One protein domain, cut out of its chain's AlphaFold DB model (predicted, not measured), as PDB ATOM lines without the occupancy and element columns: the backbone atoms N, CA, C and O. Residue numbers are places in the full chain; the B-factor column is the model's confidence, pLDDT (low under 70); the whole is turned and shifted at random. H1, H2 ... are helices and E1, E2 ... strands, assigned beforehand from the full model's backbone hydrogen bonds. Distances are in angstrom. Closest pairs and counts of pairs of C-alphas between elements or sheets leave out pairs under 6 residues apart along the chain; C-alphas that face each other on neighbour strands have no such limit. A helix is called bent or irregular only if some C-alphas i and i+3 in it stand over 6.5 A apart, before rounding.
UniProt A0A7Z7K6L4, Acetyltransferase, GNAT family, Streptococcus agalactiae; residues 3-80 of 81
ATOM      1  N   LYS A   3     -17.585   8.592  57.840       97.50
ATOM      2  CA  LYS A   3     -18.579   8.298  56.807       97.50
ATOM      3  C   LYS A   3     -18.031   8.732  55.455       97.50
ATOM      4  O   LYS A   3     -17.554   9.854  55.313       97.50
ATOM      5  N   ILE A   4     -18.111   7.847  54.473       96.88
ATOM      6  CA  ILE A   4     -17.735   8.132  53.088       96.88
ATOM      7  C   ILE A   4     -19.032   8.332  52.308       96.88
ATOM      8  O   ILE A   4     -19.912   7.473  52.344       96.88
ATOM      9  N   LEU A   5     -19.168   9.485  51.661       95.81
ATOM     10  CA  LEU A   5     -20.365   9.919  50.955       95.81
ATOM     11  C   LEU A   5     -20.053  10.016  49.456       95.81
ATOM     12  O   LEU A   5     -19.408  10.964  49.001       95.81
ATOM     13  N   GLY A   6     -20.526   9.024  48.701       93.69
ATOM     14  CA  GLY A   6     -20.322   8.913  47.255       93.69
ATOM     15  C   GLY A   6     -19.172   7.986  46.859       93.69
ATOM     16  O   GLY A   6     -18.584   7.296  47.693       93.69
ATOM     17  N   GLU A   7     -18.864   7.976  45.565       93.62
ATOM     18  CA  GLU A   7     -17.850   7.121  44.944       93.62
ATOM     19  C   GLU A   7     -16.694   7.952  44.372       93.62
ATOM     20  O   GLU A   7     -16.791   9.171  44.225       93.62
ATOM     21  N   ILE A   8     -15.584   7.288  44.042       91.00
ATOM     22  CA  ILE A   8     -14.486   7.922  43.308       91.00
ATOM     23  C   ILE A   8     -14.915   8.072  41.848       91.00
ATOM     24  O   ILE A   8     -15.086   7.078  41.147       91.00
ATOM     25  N   VAL A   9     -15.024   9.313  41.375       86.75
ATOM     26  CA  VAL A   9     -15.384   9.641  39.987       86.75
ATOM     27  C   VAL A   9     -14.320  10.570  39.417       86.75
ATOM     28  O   VAL A   9     -13.874  11.488  40.094       86.75
ATOM     29  N   ASP A  10     -13.850  10.314  38.194       84.31
ATOM     30  CA  ASP A  10     -12.853  11.157  37.511       84.31
ATOM     31  C   ASP A  10     -11.567  11.447  38.314       84.31
ATOM     32  O   ASP A  10     -11.007  12.541  38.256       84.31
ATOM     33  N   ASN A  11     -11.054  10.442  39.037       80.25
ATOM     34  CA  ASN A  11      -9.920  10.568  39.969       80.25
ATOM     35  C   ASN A  11     -10.158  11.575  41.118       80.25
ATOM     36  O   ASN A  11      -9.201  11.996  41.769       80.25
ATOM     37  N   GLN A  12     -11.408  11.945  41.400       83.56
ATOM     38  CA  GLN A  12     -11.772  12.760  42.552       83.56
ATOM     39  C   GLN A  12     -12.208  11.874  43.716       83.56
ATOM     40  O   GLN A  12     -12.971  10.924  43.548       83.56
ATOM     41  N   LEU A  13     -11.706  12.188  44.910       89.50
ATOM     42  CA  LEU A  13     -12.116  11.512  46.136       89.50
ATOM     43  C   LEU A  13     -13.559  11.894  46.508       89.50
ATOM     44  O   LEU A  13     -13.925  13.065  46.330       89.50
ATOM     45  N   PRO A  14     -14.340  10.945  47.064       94.44
ATOM     46  CA  PRO A  14     -15.668  11.220  47.598       94.44
ATOM     47  C   PRO A  14     -15.591  12.153  48.808       94.44
ATOM     48  O   PRO A  14     -14.525  12.377  49.391       94.44
ATOM     49  N   VAL A  15     -16.744  12.676  49.217       96.50
ATOM     50  CA  VAL A  15     -16.835  13.480  50.435       96.50
ATOM     51  C   VAL A  15     -16.649  12.567  51.646       96.50
ATOM     52  O   VAL A  15     -17.240  11.492  51.718       96.50
ATOM     53  N   VAL A  16     -15.829  12.987  52.608       97.06
ATOM     54  CA  VAL A  16     -15.582  12.231  53.841       97.06
ATOM     55  C   VAL A  16     -15.998  13.069  55.038       97.06
ATOM     56  O   VAL A  16     -15.444  14.131  55.303       97.06
ATOM     57  N   GLU A  17     -16.977  12.576  55.782       97.94
ATOM     58  CA  GLU A  17     -17.490  13.209  56.990       97.94
ATOM     59  C   GLU A  17     -16.933  12.499  58.230       97.94
ATOM     60  O   GLU A  17     -16.881  11.271  58.327       97.94
ATOM     61  N   THR A  18     -16.525  13.291  59.214       97.12
ATOM     62  CA  THR A  18     -16.158  12.836  60.555       97.12
ATOM     63  C   THR A  18     -17.045  13.530  61.583       97.12
ATOM     64  O   THR A  18     -17.812  14.427  61.253       97.12
ATOM     65  N   ASN A  19     -16.893  13.196  62.864       97.62
ATOM     66  CA  ASN A  19     -17.642  13.867  63.932       97.62
ATOM     67  C   ASN A  19     -17.387  15.391  64.020       97.62
ATOM     68  O   ASN A  19     -18.133  16.074  64.713       97.62
ATOM     69  N   ARG A  20     -16.309  15.915  63.413       97.44
ATOM     70  CA  ARG A  20     -15.879  17.321  63.562       97.44
ATOM     71  C   ARG A  20     -15.638  18.055  62.247       97.44
ATOM     72  O   ARG A  20     -15.600  19.278  62.251       97.44
ATOM     73  N   LEU A  21     -15.386  17.328  61.164       97.31
ATOM     74  CA  LEU A  21     -14.890  17.878  59.903       97.31
ATOM     75  C   LEU A  21     -15.565  17.193  58.716       97.31
ATOM     76  O   LEU A  21     -15.816  15.987  58.763       97.31
ATOM     77  N   LEU A  22     -15.760  17.963  57.648       96.31
ATOM     78  CA  LEU A  22     -16.219  17.511  56.339       96.31
ATOM     79  C   LEU A  22     -15.114  17.774  55.311       96.31
ATOM     80  O   LEU A  22     -14.815  18.923  54.997       96.31
ATOM     81  N   LEU A  23     -14.511  16.714  54.782       95.56
ATOM     82  CA  LEU A  23     -13.538  16.796  53.701       95.56
ATOM     83  C   LEU A  23     -14.269  16.690  52.362       95.56
ATOM     84  O   LEU A  23     -14.907  15.678  52.077       95.56
ATOM     85  N   ARG A  24     -14.168  17.732  51.535       94.31
ATOM     86  CA  ARG A  24     -14.783  17.807  50.203       94.31
ATOM     87  C   ARG A  24     -13.828  18.425  49.187       94.31
ATOM     88  O   ARG A  24     -12.815  19.014  49.563       94.31
ATOM     89  N   GLN A  25     -14.177  18.324  47.904       91.38
ATOM     90  CA  GLN A  25     -13.483  19.072  46.857       91.38
ATOM     91  C   GLN A  25     -13.570  20.582  47.128       91.38
ATOM     92  O   GLN A  25     -14.591  21.082  47.622       91.38
ATOM     93  N   ARG A  26     -12.478  21.287  46.815       92.25
ATOM     94  CA  ARG A  26     -12.401  22.748  46.910       92.25
ATOM     95  C   ARG A  26     -13.373  23.382  45.927       92.25
ATOM     96  O   ARG A  26     -13.557  22.885  44.816       92.25
ATOM     97  N   LYS A  27     -13.965  24.490  46.340       93.06
ATOM     98  CA  LYS A  27     -14.867  25.306  45.540       93.06
ATOM     99  C   LYS A  27     -14.357  26.738  45.499       93.06
ATOM    100  O   LYS A  27     -13.575  27.155  46.346       93.06
ATOM    101  N   LEU A  28     -14.875  27.509  44.549       95.31
ATOM    102  CA  LEU A  28     -14.569  28.935  44.443       95.31
ATOM    103  C   LEU A  28     -14.945  29.718  45.710       95.31
ATOM    104  O   LEU A  28     -14.247  30.655  46.073       95.31
ATOM    105  N   GLU A  29     -16.013  29.307  46.399       96.44
ATOM    106  CA  GLU A  29     -16.440  29.912  47.669       96.44
ATOM    107  C   GLU A  29     -15.384  29.798  48.781       96.44
ATOM    108  O   GLU A  29     -15.407  30.617  49.686       96.44
ATOM    109  N   ASP A  30     -14.443  28.850  48.685       95.94
ATOM    110  CA  ASP A  30     -13.383  28.645  49.682       95.94
ATOM    111  C   ASP A  30     -12.150  29.535  49.442       95.94
ATOM    112  O   ASP A  30     -11.218  29.530  50.246       95.94
ATOM    113  N   ALA A  31     -12.088  30.253  48.312       96.75
ATOM    114  CA  ALA A  31     -10.871  30.933  47.864       96.75
ATOM    115  C   ALA A  31     -10.365  31.960  48.878       96.75
ATOM    116  O   ALA A  31      -9.162  32.075  49.101       96.75
ATOM    117  N   LYS A  32     -11.282  32.686  49.521       97.88
ATOM    118  CA  LYS A  32     -10.930  33.722  50.489       97.88
ATOM    119  C   LYS A  32     -10.318  33.121  51.750       97.88
ATOM    120  O   LYS A  32      -9.269  33.572  52.192       97.88
ATOM    121  N   GLU A  33     -10.954  32.103  52.316       98.00
ATOM    122  CA  GLU A  33     -10.484  31.417  53.517       98.00
ATOM    123  C   GLU A  33      -9.166  30.681  53.258       98.00
ATOM    124  O   GLU A  33      -8.279  30.693  54.112       98.00
ATOM    125  N   ILE A  34      -9.007  30.081  52.073       96.56
ATOM    126  CA  ILE A  34      -7.743  29.462  51.667       96.56
ATOM    127  C   ILE A  34      -6.656  30.530  51.544       96.56
ATOM    128  O   ILE A  34      -5.594  30.354  52.138       96.56
ATOM    129  N   PHE A  35      -6.919  31.645  50.852       97.81
ATOM    130  CA  PHE A  35      -5.970  32.750  50.696       97.81
ATOM    131  C   PHE A  35      -5.466  33.280  52.043       97.81
ATOM    132  O   PHE A  35      -4.259  33.431  52.226       97.81
ATOM    133  N   GLU A  36      -6.358  33.497  53.013       98.19
ATOM    134  CA  GLU A  36      -5.969  33.949  54.357       98.19
ATOM    135  C   GLU A  36      -4.976  32.998  55.043       98.19
ATOM    136  O   GLU A  36      -4.141  33.451  55.824       98.19
ATOM    137  N   PHE A  37      -5.035  31.704  54.722       96.50
ATOM    138  CA  PHE A  37      -4.115  30.693  55.227       96.50
ATOM    139  C   PHE A  37      -2.802  30.636  54.431       96.50
ATOM    140  O   PHE A  37      -1.725  30.617  55.020       96.50
ATOM    141  N   VAL A  38      -2.863  30.636  53.095       96.38
ATOM    142  CA  VAL A  38      -1.683  30.443  52.225       96.38
ATOM    143  C   VAL A  38      -0.902  31.729  51.923       96.38
ATOM    144  O   VAL A  38       0.184  31.678  51.339       96.38
ATOM    145  N   LYS A  39      -1.401  32.898  52.332       97.12
ATOM    146  CA  LYS A  39      -0.631  34.154  52.294       97.12
ATOM    147  C   LYS A  39       0.409  34.259  53.414       97.12
ATOM    148  O   LYS A  39       1.220  35.179  53.413       97.12
ATOM    149  N   LEU A  40       0.354  33.364  54.402       97.81
ATOM    150  CA  LEU A  40       1.263  33.372  55.541       97.81
ATOM    151  C   LEU A  40       2.547  32.615  55.183       97.81
ATOM    152  O   LEU A  40       2.504  31.426  54.865       97.81
ATOM    153  N   ASP A  41       3.698  33.279  55.277       96.94
ATOM    154  CA  ASP A  41       5.000  32.652  54.995       96.94
ATOM    155  C   ASP A  41       5.270  31.437  55.893       96.94
ATOM    156  O   ASP A  41       5.800  30.427  55.432       96.94
ATOM    157  N   GLU A  42       4.845  31.502  57.159       97.19
ATOM    158  CA  GLU A  42       4.950  30.403  58.130       97.19
ATOM    159  C   GLU A  42       4.166  29.148  57.721       97.19
ATOM    160  O   GLU A  42       4.479  28.051  58.179       97.19
ATOM    161  N   VAL A  43       3.168  29.297  56.847       96.38
ATOM    162  CA  VAL A  43       2.389  28.192  56.283       96.38
ATOM    163  C   VAL A  43       2.990  27.747  54.953       96.38
ATOM    164  O   VAL A  43       3.236  26.557  54.744       96.38
ATOM    165  N   SER A  44       3.239  28.691  54.048       95.94
ATOM    166  CA  SER A  44       3.571  28.381  52.655       95.94
ATOM    167  C   SER A  44       5.008  27.902  52.480       95.94
ATOM    168  O   SER A  44       5.243  26.901  51.794       95.94
ATOM    169  N   TYR A  45       5.971  28.529  53.165       94.62
ATOM    170  CA  TYR A  45       7.378  28.161  53.024       94.62
ATOM    171  C   TYR A  45       7.655  26.716  53.484       94.62
ATOM    172  O   TYR A  45       8.243  25.959  52.704       94.62
ATOM    173  N   PRO A  46       7.168  26.251  54.658       96.75
ATOM    174  CA  PRO A  46       7.298  24.843  55.045       96.75
ATOM    175  C   PRO A  46       6.556  23.871  54.120       96.75
ATOM    176  O   PRO A  46       6.955  22.714  54.002       96.75
ATOM    177  N   ALA A  47       5.497  24.327  53.448       93.38
ATOM    178  CA  ALA A  47       4.756  23.537  52.470       93.38
ATOM    179  C   ALA A  47       5.428  23.484  51.080       93.38
ATOM    180  O   ALA A  47       4.931  22.801  50.180       93.38
ATOM    181  N   GLY A  48       6.573  24.157  50.902       94.38
ATOM    182  CA  GLY A  48       7.395  24.086  49.693       94.38
ATOM    183  C   GLY A  48       6.955  25.016  48.561       94.38
ATOM    184  O   GLY A  48       7.293  24.757  47.405       94.38
ATOM    185  N   PHE A  49       6.208  26.083  48.858       91.56
ATOM    186  CA  PHE A  49       5.849  27.116  47.883       91.56
ATOM    187  C   PHE A  49       5.910  28.524  48.494       91.56
ATOM    188  O   PHE A  49       5.853  28.702  49.704       91.56
ATOM    189  N   SER A  50       6.069  29.549  47.656       94.81
ATOM    190  CA  SER A  50       6.040  30.942  48.119       94.81
ATOM    191  C   SER A  50       4.629  31.338  48.547       94.81
ATOM    192  O   SER A  50       3.667  30.908  47.911       94.81
ATOM    193  N   ALA A  51       4.500  32.185  49.569       96.75
ATOM    194  CA  ALA A  51       3.204  32.717  49.975       96.75
ATOM    195  C   ALA A  51       2.457  33.382  48.806       96.75
ATOM    196  O   ALA A  51       3.055  34.080  47.977       96.75
ATOM    197  N   VAL A  52       1.147  33.136  48.745       96.12
ATOM    198  CA  VAL A  52       0.266  33.680  47.702       96.12
ATOM    199  C   VAL A  52       0.093  35.179  47.927       96.12
ATOM    200  O   VAL A  52      -0.120  35.617  49.059       96.12
ATOM    201  N   LYS A  53       0.206  35.978  46.863       95.81
ATOM    202  CA  LYS A  53       0.341  37.437  46.990       95.81
ATOM    203  C   LYS A  53      -0.987  38.174  46.937       95.81
ATOM    204  O   LYS A  53      -1.076  39.282  47.461       95.81
ATOM    205  N   SER A  54      -2.008  37.586  46.316       97.81
ATOM    206  CA  SER A  54      -3.337  38.191  46.248       97.81
ATOM    207  C   SER A  54      -4.459  37.157  46.192       97.81
ATOM    208  O   SER A  54      -4.244  35.985  45.880       97.81
ATOM    209  N   LEU A  55      -5.680  37.605  46.488       98.00
ATOM    210  CA  LEU A  55      -6.871  36.763  46.393       98.00
ATOM    211  C   LEU A  55      -7.151  36.351  44.941       98.00
ATOM    212  O   LEU A  55      -7.618  35.245  44.693       98.00
ATOM    213  N   GLU A  56      -6.845  37.220  43.979       97.75
ATOM    214  CA  GLU A  56      -6.996  36.946  42.549       97.75
ATOM    215  C   GLU A  56      -6.108  35.777  42.113       97.75
ATOM    216  O   GLU A  56      -6.581  34.906  41.388       97.75
ATOM    217  N   GLU A  57      -4.863  35.704  42.603       95.88
ATOM    218  CA  GLU A  57      -3.975  34.562  42.341       95.88
ATOM    219  C   GLU A  57      -4.580  33.242  42.854       95.88
ATOM    220  O   GLU A  57      -4.551  32.235  42.142       95.88
ATOM    221  N   GLU A  58      -5.178  33.241  44.051       96.50
ATOM    222  CA  GLU A  58      -5.828  32.047  44.615       96.50
ATOM    223  C   GLU A  58      -7.111  31.672  43.855       96.50
ATOM    224  O   GLU A  58      -7.360  30.497  43.583       96.50
ATOM    225  N   ILE A  59      -7.910  32.664  43.444       97.12
ATOM    226  CA  ILE A  59      -9.092  32.451  42.599       97.12
ATOM    227  C   ILE A  59      -8.684  31.802  41.272       97.12
ATOM    228  O   ILE A  59      -9.254  30.773  40.895       97.12
ATOM    229  N   THR A  60      -7.665  32.343  40.597       95.19
ATOM    230  CA  THR A  60      -7.116  31.762  39.364       95.19
ATOM    231  C   THR A  60      -6.613  30.341  39.607       95.19
ATOM    232  O   THR A  60      -6.899  29.436  38.818       95.19
ATOM    233  N   TYR A  61      -5.919  30.092  40.722       92.69
ATOM    234  CA  TYR A  61      -5.468  28.749  41.065       92.69
ATOM    235  C   TYR A  61      -6.639  27.769  41.208       92.69
ATOM    236  O   TYR A  61      -6.600  26.693  40.610       92.69
ATOM    237  N   ILE A  62      -7.699  28.123  41.936       93.69
ATOM    238  CA  ILE A  62      -8.857  27.243  42.154       93.69
ATOM    239  C   ILE A  62      -9.658  27.009  40.866       93.69
ATOM    240  O   ILE A  62     -10.129  25.893  40.647       93.69
ATOM    241  N   GLN A  63      -9.818  28.023  40.012       93.00
ATOM    242  CA  GLN A  63     -10.630  27.917  38.795       93.00
ATOM    243  C   GLN A  63      -9.901  27.232  37.640       93.00
ATOM    244  O   GLN A  63     -10.503  26.430  36.925       93.00
ATOM    245  N   GLU A  64      -8.616  27.525  37.450       91.00
ATOM    246  CA  GLU A  64      -7.899  27.152  36.226       91.00
ATOM    247  C   GLU A  64      -6.847  26.061  36.473       91.00
ATOM    248  O   GLU A  64      -6.678  25.139  35.668       91.00
ATOM    249  N   ILE A  65      -6.151  26.113  37.613       89.38
ATOM    250  CA  ILE A  65      -4.978  25.263  37.878       89.38
ATOM    251  C   ILE A  65      -5.349  24.004  38.672       89.38
ATOM    252  O   ILE A  65      -4.909  22.900  38.345       89.38
ATOM    253  N   TYR A  66      -6.155  24.128  39.723       86.56
ATOM    254  CA  TYR A  66      -6.558  23.014  40.584       86.56
ATOM    255  C   TYR A  66      -7.318  21.915  39.811       86.56
ATOM    256  O   TYR A  66      -6.960  20.736  39.946       86.56
ATOM    257  N   PRO A  67      -8.269  22.240  38.910       82.50
ATOM    258  CA  PRO A  67      -8.947  21.225  38.106       82.50
ATOM    259  C   PRO A  67      -7.995  20.538  37.117       82.50
ATOM    260  O   PRO A  67      -8.094  19.333  36.892       82.50
ATOM    261  N   THR A  68      -7.020  21.268  36.563       71.00
ATOM    262  CA  THR A  68      -6.095  20.756  35.536       71.00
ATOM    263  C   THR A  68      -4.938  19.941  36.115       71.00
ATOM    264  O   THR A  68      -4.518  18.953  35.506       71.00
ATOM    265  N   LYS A  69      -4.467  20.240  37.333       61.62
ATOM    266  CA  LYS A  69      -3.496  19.385  38.045       61.62
ATOM    267  C   LYS A  69      -4.059  18.006  38.394       61.62
ATOM    268  O   LYS A  69      -3.294  17.047  38.480       61.62
ATOM    269  N   THR A  70      -5.382  17.866  38.468       52.09
ATOM    270  CA  THR A  70      -6.045  16.554  38.555       52.09
ATOM    271  C   THR A  70      -5.875  15.752  37.246       52.09
ATOM    272  O   THR A  70      -5.719  14.529  37.278       52.09
ATOM    273  N   ILE A  71      -5.776  16.424  36.089       45.31
ATOM    274  CA  ILE A  71      -5.674  15.825  34.740       45.31
ATOM    275  C   ILE A  71      -4.249  15.368  34.383       45.31
ATOM    276  O   ILE A  71      -4.100  14.433  33.595       45.31
ATOM    277  N   ILE A  72      -3.183  15.917  34.981       43.00
ATOM    278  CA  ILE A  72      -1.805  15.438  34.714       43.00
ATOM    279  C   ILE A  72      -1.654  13.947  35.092       43.00
ATOM    280  O   ILE A  72      -0.913  13.207  34.439       43.00
ATOM    281  N   SER A  73      -2.446  13.456  36.054       43.62
ATOM    282  CA  SER A  73      -2.580  12.018  36.333       43.62
ATOM    283  C   SER A  73      -3.218  11.223  35.176       43.62
ATOM    284  O   SER A  73      -2.831  10.083  34.925       43.62
ATOM    285  N   LYS A  74      -4.152  11.826  34.430       43.91
ATOM    286  CA  LYS A  74      -4.879  11.227  33.297       43.91
ATOM    287  C   LYS A  74      -3.973  11.092  32.066       43.91
ATOM    288  O   LYS A  74      -3.958  10.037  31.440       43.91
ATOM    289  N   VAL A  75      -3.122  12.087  31.782       46.88
ATOM    290  CA  VAL A  75      -2.156  12.025  30.661       46.88
ATOM    291  C   VAL A  75      -1.021  11.028  30.930       46.88
ATOM    292  O   VAL A  75      -0.614  10.313  30.017       46.88
ATOM    293  N   ARG A  76      -0.531  10.915  32.176       44.84
ATOM    294  CA  ARG A  76       0.485   9.901  32.526       44.84
ATOM    295  C   ARG A  76      -0.058   8.470  32.465       44.84
ATOM    296  O   ARG A  76       0.679   7.583  32.055       44.84
ATOM    297  N   ARG A  77      -1.328   8.247  32.825       46.03
ATOM    298  CA  ARG A  77      -1.957   6.913  32.794       46.03
ATOM    299  C   ARG A  77      -2.265   6.439  31.362       46.03
ATOM    300  O   ARG A  77      -2.146   5.255  31.092       46.03
ATOM    301  N   LEU A  78      -2.578   7.349  30.434       45.53
ATOM    302  CA  LEU A  78      -2.828   7.021  29.019       45.53
ATOM    303  C   LEU A  78      -1.558   6.737  28.197       45.53
ATOM    304  O   LEU A  78      -1.659   6.157  27.126       45.53
ATOM    305  N   ARG A  79      -0.372   7.138  28.673       45.06
ATOM    306  CA  ARG A  79       0.920   6.839  28.020       45.06
ATOM    307  C   ARG A  79       1.617   5.589  28.569       45.06
ATOM    308  O   ARG A  79       2.743   5.310  28.171       45.06
ATOM    309  N   ALA A  80       0.988   4.897  29.517       48.81
ATOM    310  CA  ALA A  80       1.534   3.715  30.182       48.81
ATOM    311  C   ALA A  80       0.817   2.405  29.789       48.81
ATOM    312  O   ALA A  80       1.106   1.378  30.395       48.81
TER     313      ALA A  80
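This is residues 3 to 80 of the 81 residues of the protein "Acetyltransferase, GNAT family" of Streptococcus agalactiae (UniProt A0A7Z7K6L4). The model is a loose, open U: a small two-stranded hairpin, E1 and E2, tops one side, H1 runs to the base, and the long bent helix H3 makes the other side, its first arm H3a packed on H1. H2 is a short turn of helix at the base beyond H1, and residues 75 to 80, at the far end of H3, stick out free. The printed part has 78 residues, with two named strands and then three named helices along the chain, in the order E1, E2, H1, H2, H3; the sheet E1 - E2 is antiparallel and the class is mostly helix. The whole is loose, with a radius of gyration of the C-alphas of 14.9 A and spans of 39 by 35 by 23 A.

Begin with E1, residues 3 to 5, and E2, residues 15 to 17, an antiparallel hairpin at 154 degrees; look there for N 3 and O 17, 2.8 A apart, and N 15 and O 5, 3.2 A apart, both within hydrogen-bond range. Residues 16 to 17 of E2 also pair antiparallel with residues 22 to 23. Next find H1, residues 28 to 38, which is irregular: C-alphas 29 and 32 are 7.3 A apart. H2, residues 41 to 44, is close to H1 but not clearly touching; their closest C-alphas, those of Val 38 and Ser 44, are 5.7 A apart. H3, residues 55 to 78, was assigned as one helix by its hydrogen bonds but is bent, with C-alphas 63 and 66 at 6.6 A; its arms are H3a, residues 55 to 63, and H3b, residues 66 to 78. The arms are near each other, at a shallow tilt of 34.9 degrees, only just short of steep. H1 and H3a touch, and their closest C-alphas, those of Ala 31 and Ile 59, are 5.8 A apart. They run opposite ways at a steep tilt of 53 degrees. H3b is apart from E1, E2, H1 and H2. In H3a every O i to N i+4 pair is within hydrogen-bond range, against 5 of 7 in H1 and 5 of 9 in H3b; H2 is too short for such a pair.

Find C-alpha 3 at (-18.579, 8.298, 56.807), where E1 begins; it is 6.3 A long, and E2 6.6 A. From C-alpha 28 at (-14.569, 28.935, 44.443), H1 runs 15.1 A to residue 38, and H2 then measures 5.1 A. H3a covers 12.3 A, and H3b covers 20.1 A to C-alpha 78 at (-2.828, 7.021, 29.019).

The two C-alphas farthest apart, those of Asn 19 and Arg 79, are 41.0 A apart. The printed part has no cut; the link H1 to H2 is tight, and the links E1 to E2, E2 to H1 and H2 to H3 are short. The mean pLDDT of the printed part is 86.9, but look at residues 69 to 80, which are under 70.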